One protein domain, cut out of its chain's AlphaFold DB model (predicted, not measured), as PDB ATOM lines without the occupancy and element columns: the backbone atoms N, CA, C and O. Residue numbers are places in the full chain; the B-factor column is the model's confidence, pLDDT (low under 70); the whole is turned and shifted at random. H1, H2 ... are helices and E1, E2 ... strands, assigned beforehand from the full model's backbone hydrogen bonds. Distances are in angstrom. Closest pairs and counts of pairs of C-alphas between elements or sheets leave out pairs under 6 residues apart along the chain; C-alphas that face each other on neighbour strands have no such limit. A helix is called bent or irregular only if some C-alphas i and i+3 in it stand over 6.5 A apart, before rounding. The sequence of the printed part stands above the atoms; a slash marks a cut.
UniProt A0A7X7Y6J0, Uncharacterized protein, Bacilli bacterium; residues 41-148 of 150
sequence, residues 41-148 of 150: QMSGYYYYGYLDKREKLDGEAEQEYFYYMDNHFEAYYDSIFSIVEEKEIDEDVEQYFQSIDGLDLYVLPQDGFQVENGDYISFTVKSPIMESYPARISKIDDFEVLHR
ATOM      1  N   GLN A  41     -36.062   4.478  13.584       94.56
ATOM      2  CA  GLN A  41     -36.147   5.929  13.730       94.56
ATOM      3  C   GLN A  41     -37.600   6.376  13.906       94.56
ATOM      4  O   GLN A  41     -38.495   5.898  13.207       94.56
ATOM      5  N   MET A  42     -37.818   7.333  14.799       95.69
ATOM      6  CA  MET A  42     -39.090   8.019  14.973       95.69
ATOM      7  C   MET A  42     -38.853   9.529  15.047       95.69
ATOM      8  O   MET A  42     -37.834   9.978  15.570       95.69
ATOM      9  N   SER A  43     -39.796  10.303  14.514       97.75
ATOM     10  CA  SER A  43     -39.770  11.764  14.532       97.75
ATOM     11  C   SER A  43     -41.175  12.334  14.692       97.75
ATOM     12  O   SER A  43     -42.169  11.653  14.430       97.75
ATOM     13  N   GLY A  44     -41.254  13.584  15.134       98.12
ATOM     14  CA  GLY A  44     -42.516  14.269  15.396       98.12
ATOM     15  C   GLY A  44     -42.318  15.530  16.227       98.12
ATOM     16  O   GLY A  44     -41.184  15.924  16.514       98.12
ATOM     17  N   TYR A  45     -43.424  16.152  16.618       98.00
ATOM     18  CA  TYR A  45     -43.403  17.350  17.453       98.00
ATOM     19  C   TYR A  45     -43.454  16.981  18.931       98.00
ATOM     20  O   TYR A  45     -44.255  16.145  19.352       98.00
ATOM     21  N   TYR A  46     -42.603  17.617  19.729       96.69
ATOM     22  CA  TYR A  46     -42.624  17.483  21.177       96.69
ATOM     23  C   TYR A  46     -43.651  18.439  21.783       96.69
ATOM     24  O   TYR A  46     -43.568  19.647  21.572       96.69
ATOM     25  N   TYR A  47     -44.585  17.919  22.575       95.62
ATOM     26  CA  TYR A  47     -45.563  18.721  23.307       95.62
ATOM     27  C   TYR A  47     -45.924  18.063  24.636       95.62
ATOM     28  O   TYR A  47     -46.328  16.905  24.677       95.62
ATOM     29  N   TYR A  48     -45.797  18.805  25.739       92.00
ATOM     30  CA  TYR A  48     -46.251  18.395  27.076       92.00
ATOM     31  C   TYR A  48     -45.721  17.023  27.544       92.00
ATOM     32  O   TYR A  48     -46.391  16.304  28.283       92.00
ATOM     33  N   GLY A  49     -44.506  16.651  27.129       91.12
ATOM     34  CA  GLY A  49     -43.897  15.354  27.454       91.12
ATOM     35  C   GLY A  49     -44.264  14.208  26.505       91.12
ATOM     36  O   GLY A  49     -43.771  13.092  26.689       91.12
ATOM     37  N   TYR A  50     -45.075  14.479  25.485       94.56
ATOM     38  CA  TYR A  50     -45.423  13.544  24.425       94.56
ATOM     39  C   TYR A  50     -44.661  13.873  23.143       94.56
ATOM     40  O   TYR A  50     -44.370  15.033  22.847       94.56
ATOM     41  N   LEU A  51     -44.375  12.835  22.364       96.56
ATOM     42  CA  LEU A  51     -44.153  12.969  20.935       96.56
ATOM     43  C   LEU A  51     -45.494  12.796  20.233       96.56
ATOM     44  O   LEU A  51     -46.101  11.736  20.348       96.56
ATOM     45  N   ASP A  52     -45.897  13.791  19.463       97.25
ATOM     46  CA  ASP A  52     -46.942  13.653  18.462       97.25
ATOM     47  C   ASP A  52     -46.289  13.286  17.123       97.25
ATOM     48  O   ASP A  52     -45.613  14.103  16.482       97.25
ATOM     49  N   LYS A  53     -46.391  12.008  16.756       97.00
ATOM     50  CA  LYS A  53     -45.680  11.426  15.620       97.00
ATOM     51  C   LYS A  53     -46.336  11.867  14.316       97.00
ATOM     52  O   LYS A  53     -47.349  11.327  13.886       97.00
ATOM     53  N   ARG A  54     -45.696  12.820  13.648       96.50
ATOM     54  CA  ARG A  54     -46.122  13.326  12.343       96.50
ATOM     55  C   ARG A  54     -44.951  13.843  11.522       96.50
ATOM     56  O   ARG A  54     -43.856  14.102  12.035       96.50
ATOM     57  N   GLU A  55     -45.187  13.986  10.226       97.19
ATOM     58  CA  GLU A  55     -44.243  14.654   9.337       97.19
ATOM     59  C   GLU A  55     -44.122  16.140   9.701       97.19
ATOM     60  O   GLU A  55     -45.047  16.748  10.244       97.19
ATOM     61  N   LYS A  56     -42.950  16.716   9.425       97.00
ATOM     62  CA  LYS A  56     -42.705  18.145   9.623       97.00
ATOM     63  C   LYS A  56     -43.647  18.935   8.708       97.00
ATOM     64  O   LYS A  56     -43.603  18.781   7.492       97.00
ATOM     65  N   LEU A  57     -44.476  19.781   9.307       96.81
ATOM     66  CA  LEU A  57     -45.332  20.733   8.602       96.81
ATOM     67  C   LEU A  57     -44.530  21.987   8.270       96.81
ATOM     68  O   LEU A  57     -43.592  22.310   8.988       96.81
ATOM     69  N   ASP A  58     -44.925  22.739   7.247       94.50
ATOM     70  CA  ASP A  58     -44.261  23.991   6.879       94.50
ATOM     71  C   ASP A  58     -45.265  25.134   6.682       94.50
ATOM     72  O   ASP A  58     -46.420  24.930   6.303       94.50
ATOM     73  N   GLY A  59     -44.804  26.368   6.905       94.44
ATOM     74  CA  GLY A  59     -45.572  27.580   6.614       94.44
ATOM     75  C   GLY A  59     -46.812  27.743   7.494       94.44
ATOM     76  O   GLY A  59     -46.735  27.626   8.715       94.44
ATOM     77  N   GLU A  60     -47.948  28.062   6.870       96.44
ATOM     78  CA  GLU A  60     -49.213  28.341   7.568       96.44
ATOM     79  C   GLU A  60     -49.742  27.117   8.325       96.44
ATOM     80  O   GLU A  60     -50.196  27.261   9.455       96.44
ATOM     81  N   ALA A  61     -49.594  25.912   7.763       96.38
ATOM     82  CA  ALA A  61     -50.048  24.678   8.404       96.38
ATOM     83  C   ALA A  61     -49.313  24.404   9.727       96.38
ATOM     84  O   ALA A  61     -49.912  23.948  10.696       96.38
ATOM     85  N   GLU A  62     -48.014  24.713   9.790       97.00
ATOM     86  CA  GLU A  62     -47.242  24.582  11.028       97.00
ATOM     87  C   GLU A  62     -47.665  25.617  12.079       97.00
ATOM     88  O   GLU A  62     -47.779  25.296  13.259       97.00
ATOM     89  N   GLN A  63     -47.930  26.857  11.661       97.19
ATOM     90  CA  GLN A  63     -48.393  27.906  12.573       97.19
ATOM     91  C   GLN A  63     -49.776  27.593  13.139       97.19
ATOM     92  O   GLN A  63     -50.005  27.783  14.334       97.19
ATOM     93  N   GLU A  64     -50.678  27.099  12.294       97.56
ATOM     94  CA  GLU A  64     -52.000  26.642  12.704       97.56
ATOM     95  C   GLU A  64     -51.886  25.467  13.681       97.56
ATOM     96  O   GLU A  64     -52.468  25.510  14.763       97.56
ATOM     97  N   TYR A  65     -51.043  24.478  13.376       97.81
ATOM     98  CA  TYR A  65     -50.756  23.374  14.289       97.81
ATOM     99  C   TYR A  65     -50.258  23.845  15.652       97.81
ATOM    100  O   TYR A  65     -50.813  23.448  16.677       97.81
ATOM    101  N   PHE A  66     -49.281  24.750  15.695       98.06
ATOM    102  CA  PHE A  66     -48.816  25.303  16.965       98.06
ATOM    103  C   PHE A  66     -49.913  26.055  17.713       98.06
ATOM    104  O   PHE A  66     -50.017  25.913  18.928       98.06
ATOM    105  N   TYR A  67     -50.758  26.812  17.011       97.56
ATOM    106  CA  TYR A  67     -51.886  27.495  17.634       97.56
ATOM    107  C   TYR A  67     -52.830  26.505  18.329       97.56
ATOM    108  O   TYR A  67     -53.145  26.690  19.507       97.56
ATOM    109  N   TYR A  68     -53.242  25.434  17.648       97.69
ATOM    110  CA  TYR A  68     -54.144  24.447  18.242       97.69
ATOM    111  C   TYR A  68     -53.478  23.629  19.351       97.69
ATOM    112  O   TYR A  68     -54.090  23.410  20.395       97.69
ATOM    113  N   MET A  69     -52.213  23.237  19.193       97.50
ATOM    114  CA  MET A  69     -51.485  22.515  20.240       97.50
ATOM    115  C   MET A  69     -51.270  23.367  21.498       97.50
ATOM    116  O   MET A  69     -51.398  22.871  22.617       97.50
ATOM    117  N   ASP A  70     -50.990  24.661  21.353       97.38
ATOM    118  CA  ASP A  70     -50.769  25.544  22.500       97.38
ATOM    119  C   ASP A  70     -52.063  25.832  23.272       97.38
ATOM    120  O   ASP A  70     -52.044  25.888  24.501       97.38
ATOM    121  N   ASN A  71     -53.180  26.028  22.563       96.25
ATOM    122  CA  ASN A  71     -54.420  26.534  23.161       96.25
ATOM    123  C   ASN A  71     -55.458  25.446  23.448       96.25
ATOM    124  O   ASN A  71     -56.316  25.631  24.312       96.25
ATOM    125  N   HIS A  72     -55.406  24.327  22.725       95.81
ATOM    126  CA  HIS A  72     -56.497  23.354  22.690       95.81
ATOM    127  C   HIS A  72     -56.061  21.905  22.928       95.81
ATOM    128  O   HIS A  72     -56.930  21.045  23.057       95.81
ATOM    129  N   PHE A  73     -54.757  21.625  23.063       94.69
ATOM    130  CA  PHE A  73     -54.262  20.268  23.316       94.69
ATOM    131  C   PHE A  73     -54.915  19.616  24.535       94.69
ATOM    132  O   PHE A  73     -55.429  18.516  24.406       94.69
ATOM    133  N   GLU A  74     -54.922  20.266  25.705       91.44
ATOM    134  CA  GLU A  74     -55.458  19.658  26.937       91.44
ATOM    135  C   GLU A  74     -56.961  19.377  26.820       91.44
ATOM    136  O   GLU A  74     -57.419  18.303  27.197       91.44
ATOM    137  N   ALA A  75     -57.717  20.313  26.237       90.12
ATOM    138  CA  ALA A  75     -59.152  20.153  26.029       90.12
ATOM    139  C   ALA A  75     -59.460  18.984  25.085       90.12
ATOM    140  O   ALA A  75     -60.311  18.155  25.402       90.12
ATOM    141  N   TYR A  76     -58.749  18.900  23.955       91.88
ATOM    142  CA  TYR A  76     -58.919  17.806  23.006       91.88
ATOM    143  C   TYR A  76     -58.434  16.476  23.591       91.88
ATOM    144  O   TYR A  76     -59.172  15.505  23.556       91.88
ATOM    145  N   TYR A  77     -57.247  16.436  24.204       90.81
ATOM    146  CA  TYR A  77     -56.701  15.258  24.887       90.81
ATOM    147  C   TYR A  77     -57.689  14.702  25.922       90.81
ATOM    148  O   TYR A  77     -57.971  13.505  25.942       90.81
ATOM    149  N   ASP A  78     -58.256  15.568  26.763       88.31
ATOM    150  CA  ASP A  78     -59.245  15.161  27.753       88.31
ATOM    151  C   ASP A  78     -60.523  14.621  27.106       88.31
ATOM    152  O   ASP A  78     -61.061  13.636  27.608       88.31
ATOM    153  N   SER A  79     -61.014  15.213  26.013       86.06
ATOM    154  CA  SER A  79     -62.273  14.772  25.398       86.06
ATOM    155  C   SER A  79     -62.183  13.367  24.805       86.06
ATOM    156  O   SER A  79     -63.149  12.609  24.873       86.06
ATOM    157  N   ILE A  80     -61.016  12.989  24.279       84.06
ATOM    158  CA  ILE A  80     -60.804  11.664  23.686       84.06
ATOM    159  C   ILE A  80     -60.286  10.623  24.690       84.06
ATOM    160  O   ILE A  80     -60.454   9.425  24.447       84.06
ATOM    161  N   PHE A  81     -59.685  11.034  25.820       76.38
ATOM    162  CA  PHE A  81     -59.029  10.107  26.761       76.38
ATOM    163  C   PHE A  81     -59.581  10.100  28.191       76.38
ATOM    164  O   PHE A  81     -59.350   9.127  28.917       76.38
ATOM    165  N   SER A  82     -60.304  11.130  28.635       68.25
ATOM    166  CA  SER A  82     -60.867  11.149  29.988       68.25
ATOM    167  C   SER A  82     -62.178  10.367  30.057       68.25
ATOM    168  O   SER A  82     -63.185  10.725  29.465       68.25
ATOM    169  N   ILE A  83     -62.189   9.314  30.879       58.59
ATOM    170  CA  ILE A  83     -63.364   8.458  31.143       58.59
ATOM    171  C   ILE A  83     -64.422   9.182  32.009       58.59
ATOM    172  O   ILE A  83     -65.531   8.687  32.194       58.59
ATOM    173  N   VAL A  84     -64.072  10.324  32.609       54.78
ATOM    174  CA  VAL A  84     -64.771  10.836  33.799       54.78
ATOM    175  C   VAL A  84     -65.905  11.810  33.480       54.78
ATOM    176  O   VAL A  84     -66.835  11.879  34.270       54.78
ATOM    177  N   GLU A  85     -65.901  12.488  32.336       57.12
ATOM    178  CA  GLU A  85     -67.000  13.349  31.879       57.12
ATOM    179  C   GLU A  85     -66.737  13.696  30.407       57.12
ATOM    180  O   GLU A  85     -65.614  14.073  30.073       57.12
ATOM    181  N   GLU A  86     -67.745  13.571  29.534       57.97
ATOM    182  CA  GLU A  86     -67.696  14.168  28.193       57.97
ATOM    183  C   GLU A  86     -67.580  15.686  28.381       57.97
ATOM    184  O   GLU A  86     -68.575  16.388  28.577       57.97
ATOM    185  N   LYS A  87     -66.347  16.199  28.409       64.69
ATOM    186  CA  LYS A  87     -66.112  17.636  28.311       64.69
ATOM    187  C   LYS A  87     -66.498  18.039  26.897       64.69
ATOM    188  O   LYS A  87     -65.870  17.605  25.936       64.69
ATOM    189  N   GLU A  88     -67.535  18.861  26.795       74.44
ATOM    190  CA  GLU A  88     -67.933  19.494  25.545       74.44
ATOM    191  C   GLU A  88     -66.764  20.365  25.063       74.44
ATOM    192  O   GLU A  88     -66.355  21.311  25.746       74.44
ATOM    193  N   ILE A  89     -66.172  19.982  23.932       85.25
ATOM    194  CA  ILE A  89     -65.149  20.771  23.250       85.25
ATOM    195  C   ILE A  89     -65.801  21.576  22.135       85.25
ATOM    196  O   ILE A  89     -66.858  21.210  21.626       85.25
ATOM    197  N   ASP A  90     -65.170  22.691  21.783       90.25
ATOM    198  CA  ASP A  90     -65.601  23.490  20.642       90.25
ATOM    199  C   ASP A  90     -65.568  22.629  19.365       90.25
ATOM    200  O   ASP A  90     -64.587  21.922  19.114       90.25
ATOM    201  N   GLU A  91     -66.642  22.677  18.576       90.81
ATOM    202  CA  GLU A  91     -66.781  21.890  17.348       90.81
ATOM    203  C   GLU A  91     -65.655  22.216  16.354       90.81
ATOM    204  O   GLU A  91     -65.123  21.308  15.717       90.81
ATOM    205  N   ASP A  92     -65.218  23.478  16.280       93.56
ATOM    206  CA  ASP A  92     -64.129  23.896  15.390       93.56
ATOM    207  C   ASP A  92     -62.793  23.265  15.818       93.56
ATOM    208  O   ASP A  92     -61.974  22.870  14.986       93.56
ATOM    209  N   VAL A  93     -62.584  23.109  17.130       93.69
ATOM    210  CA  VAL A  93     -61.401  22.444  17.693       93.69
ATOM    211  C   VAL A  93     -61.429  20.952  17.386       93.69
ATOM    212  O   VAL A  93     -60.414  20.393  16.963       93.69
ATOM    213  N   GLU A  94     -62.576  20.301  17.579       93.50
ATOM    214  CA  GLU A  94     -62.730  18.884  17.254       93.50
ATOM    215  C   GLU A  94     -62.471  18.630  15.765       93.50
ATOM    216  O   GLU A  94     -61.675  17.755  15.411       93.50
ATOM    217  N   GLN A  95     -63.098  19.428  14.898       94.94
ATOM    218  CA  GLN A  95     -62.943  19.335  13.450       94.94
ATOM    219  C   GLN A  95     -61.493  19.558  13.021       94.94
ATOM    220  O   GLN A  95     -60.993  18.825  12.164       94.94
ATOM    221  N   TYR A  96     -60.791  20.516  13.636       96.69
ATOM    222  CA  TYR A  96     -59.378  20.735  13.359       96.69
ATOM    223  C   TYR A  96     -58.549  19.480  13.646       96.69
ATOM    224  O   TYR A  96     -57.869  18.983  12.747       96.69
ATOM    225  N   PHE A  97     -58.623  18.926  14.860       95.75
ATOM    226  CA  PHE A  97     -57.815  17.757  15.201       95.75
ATOM    227  C   PHE A  97     -58.203  16.529  14.371       95.75
ATOM    228  O   PHE A  97     -57.325  15.784  13.946       95.75
ATOM    229  N   GLN A  98     -59.486  16.342  14.050       94.12
ATOM    230  CA  GLN A  98     -59.915  15.294  13.118       94.12
ATOM    231  C   GLN A  98     -59.324  15.485  11.710       94.12
ATOM    232  O   GLN A  98     -58.985  14.500  11.057       94.12
ATOM    233  N   SER A  99     -59.158  16.729  11.245       96.00
ATOM    234  CA  SER A  99     -58.587  17.023   9.922       96.00
ATOM    235  C   SER A  99     -57.099  16.674   9.788       96.00
ATOM    236  O   SER A  99     -56.619  16.488   8.670       96.00
ATOM    237  N   ILE A 100     -56.385  16.552  10.913       94.56
ATOM    238  CA  ILE A 100     -54.965  16.165  10.988       94.56
ATOM    239  C   ILE A 100     -54.781  14.722  11.484       94.56
ATOM    240  O   ILE A 100     -53.743  14.405  12.062       94.56
ATOM    241  N   ASP A 101     -55.795  13.870  11.287       94.19
ATOM    242  CA  ASP A 101     -55.845  12.462  11.718       94.19
ATOM    243  C   ASP A 101     -55.748  12.255  13.246       94.19
ATOM    244  O   ASP A 101     -55.422  11.170  13.734       94.19
ATOM    245  N   GLY A 102     -56.077  13.287  14.027       93.81
ATOM    246  CA  GLY A 102     -56.003  13.285  15.483       93.81
ATOM    247  C   GLY A 102     -54.581  13.473  16.015       93.81
ATOM    248  O   GLY A 102     -53.727  14.127  15.409       93.81
ATOM    249  N   LEU A 103     -54.340  12.927  17.209       94.06
ATOM    250  CA  LEU A 103     -53.038  12.947  17.874       94.06
ATOM    251  C   LEU A 103     -52.444  11.529  17.918       94.06
ATOM    252  O   LEU A 103     -53.056  10.627  18.494       94.06
ATOM    253  N   ASP A 104     -51.236  11.338  17.373       94.06
ATOM    254  CA  ASP A 104     -50.481  10.072  17.456       94.06
ATOM    255  C   ASP A 104     -49.428  10.189  18.566       94.06
ATOM    256  O   ASP A 104     -48.257  10.493  18.326       94.06
ATOM    257  N   LEU A 105     -49.884  10.043  19.816       94.88
ATOM    258  CA  LEU A 105     -49.098  10.371  21.005       94.88
ATOM    259  C   LEU A 105     -48.278   9.193  21.538       94.88
ATOM    260  O   LEU A 105     -48.812   8.133  21.878       94.88
ATOM    261  N   TYR A 106     -46.991   9.456  21.760       95.12
ATOM    262  CA  TYR A 106     -46.067   8.566  22.456       95.12
ATOM    263  C   TYR A 106     -45.493   9.250  23.695       95.12
ATOM    264  O   TYR A 106     -44.908  10.329  23.619       95.12
ATOM    265  N   VAL A 107     -45.607   8.597  24.849       94.31
ATOM    266  CA  VAL A 107     -44.908   8.994  26.074       94.31
ATOM    267  C   VAL A 107     -43.426   8.692  25.899       94.31
ATOM    268  O   VAL A 107     -43.037   7.527  25.746       94.31
ATOM    269  N   LEU A 108     -42.608   9.739  25.962       92.00
ATOM    270  CA  LEU A 108     -41.155   9.622  25.945       92.00
ATOM    271  C   LEU A 108     -40.619   9.279  27.345       92.00
ATOM    272  O   LEU A 108     -41.226   9.664  28.352       92.00
ATOM    273  N   PRO A 109     -39.477   8.577  27.444       89.00
ATOM    274  CA  PRO A 109     -38.783   8.448  28.718       89.00
ATOM    275  C   PRO A 109     -38.368   9.847  29.201       89.00
ATOM    276  O   PRO A 109     -37.883  10.663  28.417       89.00
ATOM    277  N   GLN A 110     -38.603  10.156  30.480       70.31
ATOM    278  CA  GLN A 110     -38.233  11.452  31.060       70.31
ATOM    279  C   GLN A 110     -36.734  11.496  31.354       70.31
ATOM    280  O   GLN A 110     -36.313  11.411  32.505       70.31
ATOM    281  N   ASP A 111     -35.939  11.628  30.302       68.50
ATOM    282  CA  ASP A 111     -34.510  11.897  30.398       68.50
ATOM    283  C   ASP A 111     -34.246  13.368  30.053       68.50
ATOM    284  O   ASP A 111     -35.077  14.029  29.438       68.50
ATOM    285  N   GLY A 112     -33.117  13.913  30.521       70.12
ATOM    286  CA  GLY A 112     -32.778  15.346  30.527       70.12
ATOM    287  C   GLY A 112     -32.566  16.010  29.157       70.12
ATOM    288  O   GLY A 112     -31.579  16.723  28.970       70.12
ATOM    289  N   PHE A 113     -33.466  15.782  28.205       83.75
ATOM    290  CA  PHE A 113     -33.501  16.411  26.896       83.75
ATOM    291  C   PHE A 113     -33.786  17.907  27.036       83.75
ATOM    292  O   PHE A 113     -34.699  18.330  27.742       83.75
ATOM    293  N   GLN A 114     -33.004  18.726  26.336       89.81
ATOM    294  CA  GLN A 114     -33.242  20.166  26.244       89.81
ATOM    295  C   GLN A 114     -34.216  20.446  25.094       89.81
ATOM    296  O   GLN A 114     -33.798  20.898  24.025       89.81
ATOM    297  N   VAL A 115     -35.493  20.135  25.311       93.06
ATOM    298  CA  VAL A 115     -36.595  20.290  24.347       93.06
ATOM    299  C   VAL A 115     -37.654  21.244  24.868       93.06
ATOM    300  O   VAL A 115     -37.893  21.318  26.072       93.06
ATOM    301  N   GLU A 116     -38.298  21.949  23.948       95.12
ATOM    302  CA  GLU A 116     -39.415  22.844  24.227       95.12
ATOM    303  C   GLU A 116     -40.647  22.434  23.413       95.12
ATOM    304  O   GLU A 116     -40.544  21.737  22.401       95.12
ATOM    305  N   ASN A 117     -41.831  22.850  23.868       96.19
ATOM    306  CA  ASN A 117     -43.081  22.589  23.155       96.19
ATOM    307  C   ASN A 117     -43.021  23.156  21.724       96.19
ATOM    308  O   ASN A 117     -42.736  24.339  21.522       96.19
ATOM    309  N   GLY A 118     -43.330  22.313  20.742       97.06
ATOM    310  CA  GLY A 118     -43.269  22.628  19.317       97.06
ATOM    311  C   GLY A 118     -41.930  22.335  18.644       97.06
ATOM    312  O   GLY A 118     -41.834  22.488  17.428       97.06
ATOM    313  N   ASP A 119     -40.913  21.877  19.379       97.69
ATOM    314  CA  ASP A 119     -39.687  21.382  18.753       97.69
ATOM    315  C   ASP A 119     -39.978  20.129  17.917       97.69
ATOM    316  O   ASP A 119     -40.648  19.199  18.370       97.69
ATOM    317  N   TYR A 120     -39.431  20.084  16.701       98.31
ATOM    318  CA  TYR A 120     -39.436  18.885  15.871       98.31
ATOM    319  C   TYR A 120     -38.199  18.048  16.187       98.31
ATOM    320  O   TYR A 120     -37.059  18.480  15.968       98.31
ATOM    321  N   ILE A 121     -38.430  16.852  16.712       97.56
ATOM    322  CA  ILE A 121     -37.402  15.987  17.288       97.56
ATOM    323  C   ILE A 121     -37.327  14.656  16.545       97.56
ATOM    324  O   ILE A 121     -38.265  14.244  15.863       97.56
ATOM    325  N   SER A 122     -36.191  13.982  16.683       97.12
ATOM    326  CA  SER A 122     -35.925  12.678  16.086       97.12
ATOM    327  C   SER A 122     -35.092  11.832  17.037       97.12
ATOM    328  O   SER A 122     -34.228  12.357  17.736       97.12
ATOM    329  N   PHE A 123     -35.362  10.534  17.098       95.06
ATOM    330  CA  PHE A 123     -34.618   9.591  17.934       95.06
ATOM    331  C   PHE A 123     -34.775   8.159  17.421       95.06
ATOM    332  O   PHE A 123     -35.699   7.837  16.670       95.06
ATOM    333  N   THR A 124     -33.889   7.270  17.860       94.69
ATOM    334  CA  THR A 124     -34.000   5.835  17.598       94.69
ATOM    335  C   THR A 124     -34.678   5.131  18.771       94.69
ATOM    336  O   THR A 124     -34.213   5.191  19.906       94.69
ATOM    337  N   VAL A 125     -35.761   4.403  18.503       93.06
ATOM    338  CA  VAL A 125     -36.443   3.545  19.480       93.06
ATOM    339  C   VAL A 125     -35.703   2.217  19.605       93.06
ATOM    340  O   VAL A 125     -35.508   1.516  18.611       93.06
ATOM    341  N   LYS A 126     -35.304   1.855  20.829       90.06
ATOM    342  CA  LYS A 126     -34.479   0.661  21.119       90.06
ATOM    343  C   LYS A 126     -35.205  -0.437  21.890       90.06
ATOM    344  O   LYS A 126     -34.623  -1.481  22.168       90.06
ATOM    345  N   SER A 127     -36.450  -0.199  22.278       84.56
ATOM    346  CA  SER A 127     -37.293  -1.154  23.001       84.56
ATOM    347  C   SER A 127     -38.657  -1.253  22.335       84.56
ATOM    348  O   SER A 127     -39.110  -0.236  21.802       84.56
ATOM    349  N   PRO A 128     -39.340  -2.412  22.396       85.25
ATOM    350  CA  PRO A 128     -40.718  -2.508  21.932       85.25
ATOM    351  C   PRO A 128     -41.562  -1.388  22.543       85.25
ATOM    352  O   PRO A 128     -41.389  -1.042  23.718       85.25
ATOM    353  N   ILE A 129     -42.441  -0.792  21.738       87.81
ATOM    354  CA  ILE A 129     -43.382   0.204  22.244       87.81
ATOM    355  C   ILE A 129     -44.401  -0.539  23.105       87.81
ATOM    356  O   ILE A 129     -45.004  -1.515  22.661       87.81
ATOM    357  N   MET A 130     -44.586  -0.089  24.343       88.94
ATOM    358  CA  MET A 130     -45.582  -0.672  25.227       88.94
ATOM    359  C   MET A 130     -46.974  -0.247  24.759       88.94
ATOM    360  O   MET A 130     -47.314   0.942  24.818       88.94
ATOM    361  N   GLU A 131     -47.770  -1.227  24.326       85.50
ATOM    362  CA  GLU A 131     -49.164  -1.051  23.919       85.50
ATOM    363  C   GLU A 131     -50.002  -0.578  25.116       85.50
ATOM    364  O   GLU A 131     -50.442  -1.340  25.975       85.50
ATOM    365  N   SER A 132     -50.145   0.736  25.204       85.00
ATOM    366  CA  SER A 132     -50.895   1.477  26.211       85.00
ATOM    367  C   SER A 132     -51.435   2.737  25.545       85.00
ATOM    368  O   SER A 132     -51.140   2.981  24.372       85.00
ATOM    369  N   TYR A 133     -52.245   3.517  26.258       81.12
ATOM    370  CA  TYR A 133     -52.804   4.732  25.688       81.12
ATOM    371  C   TYR A 133     -52.631   5.944  26.613       81.12
ATOM    372  O   TYR A 133     -53.201   5.936  27.708       81.12
ATOM    373  N   PRO A 134     -51.835   6.959  26.210       89.00
ATOM    374  CA  PRO A 134     -50.945   6.979  25.033       89.00
ATOM    375  C   PRO A 134     -49.867   5.881  25.059       89.00
ATOM    376  O   PRO A 134     -49.516   5.376  26.129       89.00
ATOM    377  N   ALA A 135     -49.341   5.505  23.888       92.56
ATOM    378  CA  ALA A 135     -48.325   4.457  23.780       92.56
ATOM    379  C   ALA A 135     -47.025   4.900  24.464       92.56
ATOM    380  O   ALA A 135     -46.696   6.082  24.468       92.56
ATOM    381  N   ARG A 136     -46.261   3.980  25.064       93.56
ATOM    382  CA  ARG A 136     -45.069   4.355  25.847       93.56
ATOM    383  C   ARG A 136     -43.796   3.782  25.256       93.56
ATOM    384  O   ARG A 136     -43.698   2.580  25.011       93.56
ATOM    385  N   ILE A 137     -42.795   4.643  25.118       92.06
ATOM    386  CA  ILE A 137     -41.451   4.269  24.694       92.06
ATOM    387  C   ILE A 137     -40.565   4.182  25.936       92.06
ATOM    388  O   ILE A 137     -40.410   5.151  26.676       92.06
ATOM    389  N   SER A 138     -40.002   3.002  26.188       90.00
ATOM    390  CA  SER A 138     -39.213   2.747  27.401       90.00
ATOM    391  C   SER A 138     -37.738   3.112  27.246       90.00
ATOM    392  O   SER A 138     -37.085   3.429  28.236       90.00
ATOM    393  N   LYS A 139     -37.200   3.039  26.023       90.81
ATOM    394  CA  LYS A 139     -35.795   3.332  25.735       90.81
ATOM    395  C   LYS A 139     -35.621   3.958  24.352       90.81
ATOM    396  O   LYS A 139     -36.063   3.383  23.352       90.81
ATOM    397  N   ILE A 140     -34.913   5.086  24.314       92.31
ATOM    398  CA  ILE A 140     -34.495   5.775  23.089       92.31
ATOM    399  C   ILE A 140     -32.991   6.055  23.114       92.31
ATOM    400  O   ILE A 140     -32.418   6.191  24.190       92.31
ATOM    401  N   ASP A 141     -32.387   6.148  21.932       92.38
ATOM    402  CA  ASP A 141     -31.007   6.586  21.687       92.38
ATOM    403  C   ASP A 141     -31.000   7.646  20.562       92.38
ATOM    404  O   ASP A 141     -32.037   7.909  19.946       92.38
ATOM    405  N   ASP A 142     -29.835   8.246  20.289       92.69
ATOM    406  CA  ASP A 142     -29.601   9.151  19.148       92.69
ATOM    407  C   ASP A 142     -30.610  10.310  19.052       92.69
ATOM    408  O   ASP A 142     -31.109  10.658  17.984       92.69
ATOM    409  N   PHE A 143     -30.932  10.898  20.208       94.12
ATOM    410  CA  PHE A 143     -31.868  12.011  20.316       94.12
ATOM    411  C   PHE A 143     -31.307  13.293  19.679       94.12
ATOM    412  O   PHE A 143     -30.244  13.779  20.071       94.12
ATOM    413  N   GLU A 144     -32.071  13.895  18.770       95.75
ATOM    414  CA  GLU A 144     -31.737  15.147  18.096       95.75
ATOM    415  C   GLU A 144     -32.951  16.082  18.003       95.75
ATOM    416  O   GLU A 144     -34.072  15.663  17.702       95.75
ATOM    417  N   VAL A 145     -32.716  17.382  18.210       96.88
ATOM    418  CA  VAL A 145     -33.680  18.430  17.848       96.88
ATOM    419  C   VAL A 145     -33.372  18.885  16.427       96.88
ATOM    420  O   VAL A 145     -32.426  19.642  16.212       96.88
ATOM    421  N   LEU A 146     -34.169  18.424  15.464       96.94
ATOM    422  CA  LEU A 146     -33.980  18.742  14.047       96.94
ATOM    423  C   LEU A 146     -34.367  20.190  13.743       96.94
ATOM    424  O   LEU A 146     -33.660  20.897  13.023       96.94
ATOM    425  N   HIS A 147     -35.483  20.646  14.319       97.38
ATOM    426  CA  HIS A 147     -35.951  22.018  14.176       97.38
ATOM    427  C   HIS A 147     -36.495  22.543  15.495       97.38
ATOM    428  O   HIS A 147     -37.382  21.946  16.097       97.38
ATOM    429  N   ARG A 148     -35.982  23.701  15.911       96.25
ATOM    430  CA  ARG A 148     -36.562  24.462  17.013       96.25
ATOM    431  C   ARG A 148     -37.799  25.199  16.533       96.25
ATOM    432  O   ARG A 148     -37.771  25.760  15.427       96.25
TER     433      ARG A 148
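AT A GLANCE: This is residues 41 to 148 of the 150 residues of an uncharacterized protein of Bacilli bacterium (UniProt A0A7X7Y6J0). A strongly twisted sheet of five strands, curled partway round on itself, makes one side of the domain, and a bent helix, H1, with a short helix, H2, beside it makes the other side. Between the two sides arm H1a only grazes the sheet, with its residues 66 to 70; within the sheet's side, residues 135 to 136, before E5, pair with residues 106 to 107 of the edge strand E3. The printed part has 108 residues, with two named helices and five named strands in the order E1 E2 H1 H2 E3 E4 E5; the sheet runs E3 E2 E1 E4 E5, all antiparallel, and the class is mixed, helices and strands. The whole is compact, with a radius of gyration of the C-alphas of 14.2 A and spans of 39, 35 and 21 A.

HOW THE PARTS SIT: In the sheet, E1, residues 41 to 47, pairs with E4, residues 120 to 125, over its residues 41 to 45, with N 42 and O 123 2.9 A apart. E1 pairs with E2, residues 50 to 52, over its residues 45 to 47, with N 47 and O 50 2.9 A apart; the two form a hairpin. E2 is the antiparallel neighbour of the edge strand E3, residues 105 to 107, with N 106 and O 51 2.8 A apart. E4 forms a hairpin with the other edge strand, E5, residues 140 to 147, with N 144 and O 122 2.8 A apart. Residues 106 to 107 of E3 also pair, parallel, with residues 135 to 136. By its hydrogen bonds H1, residues 60 to 81, was assigned as one helix, but it is bent: C-alphas 71 and 74 are 7.9 A apart, and its arms H1a, residues 60 to 71, and H1b, residues 74 to 81, stand about perpendicular at 83 degrees. H1a only grazes the sheet, with its residues 66 to 70. H1b and H2, residues 91 to 99, only just touch, with 3 pairs of C-alphas within 8 A, the closest being Tyr 76 and Glu 94 at 7.0 A. In H1a, H1b and H2 every O i to N i+4 pair is within hydrogen-bond range.

IN THESE COORDINATES: E1 begins at C-alpha 41 (-36.147, 5.929, 13.730) and is 18.5 A long; E2 is 6.2 A, E3 6.7 A and E4 16.0 A. H1a is 16.5 A long from C-alpha 60 (-49.213, 28.341, 7.568), H1b 10.2 A and H2 12.1 A. E5 is 18.6 A long and ends at C-alpha 147 (-35.951, 22.018, 14.176).

THE WHOLE: The two farthest C-alphas, of Glu 88 and Asp 142, are 40.2 A apart. The printed part has no cut. The links E3 to E4 and E4 to E5 are long. Residues 82 to 87 and residue 111 have pLDDT under 70.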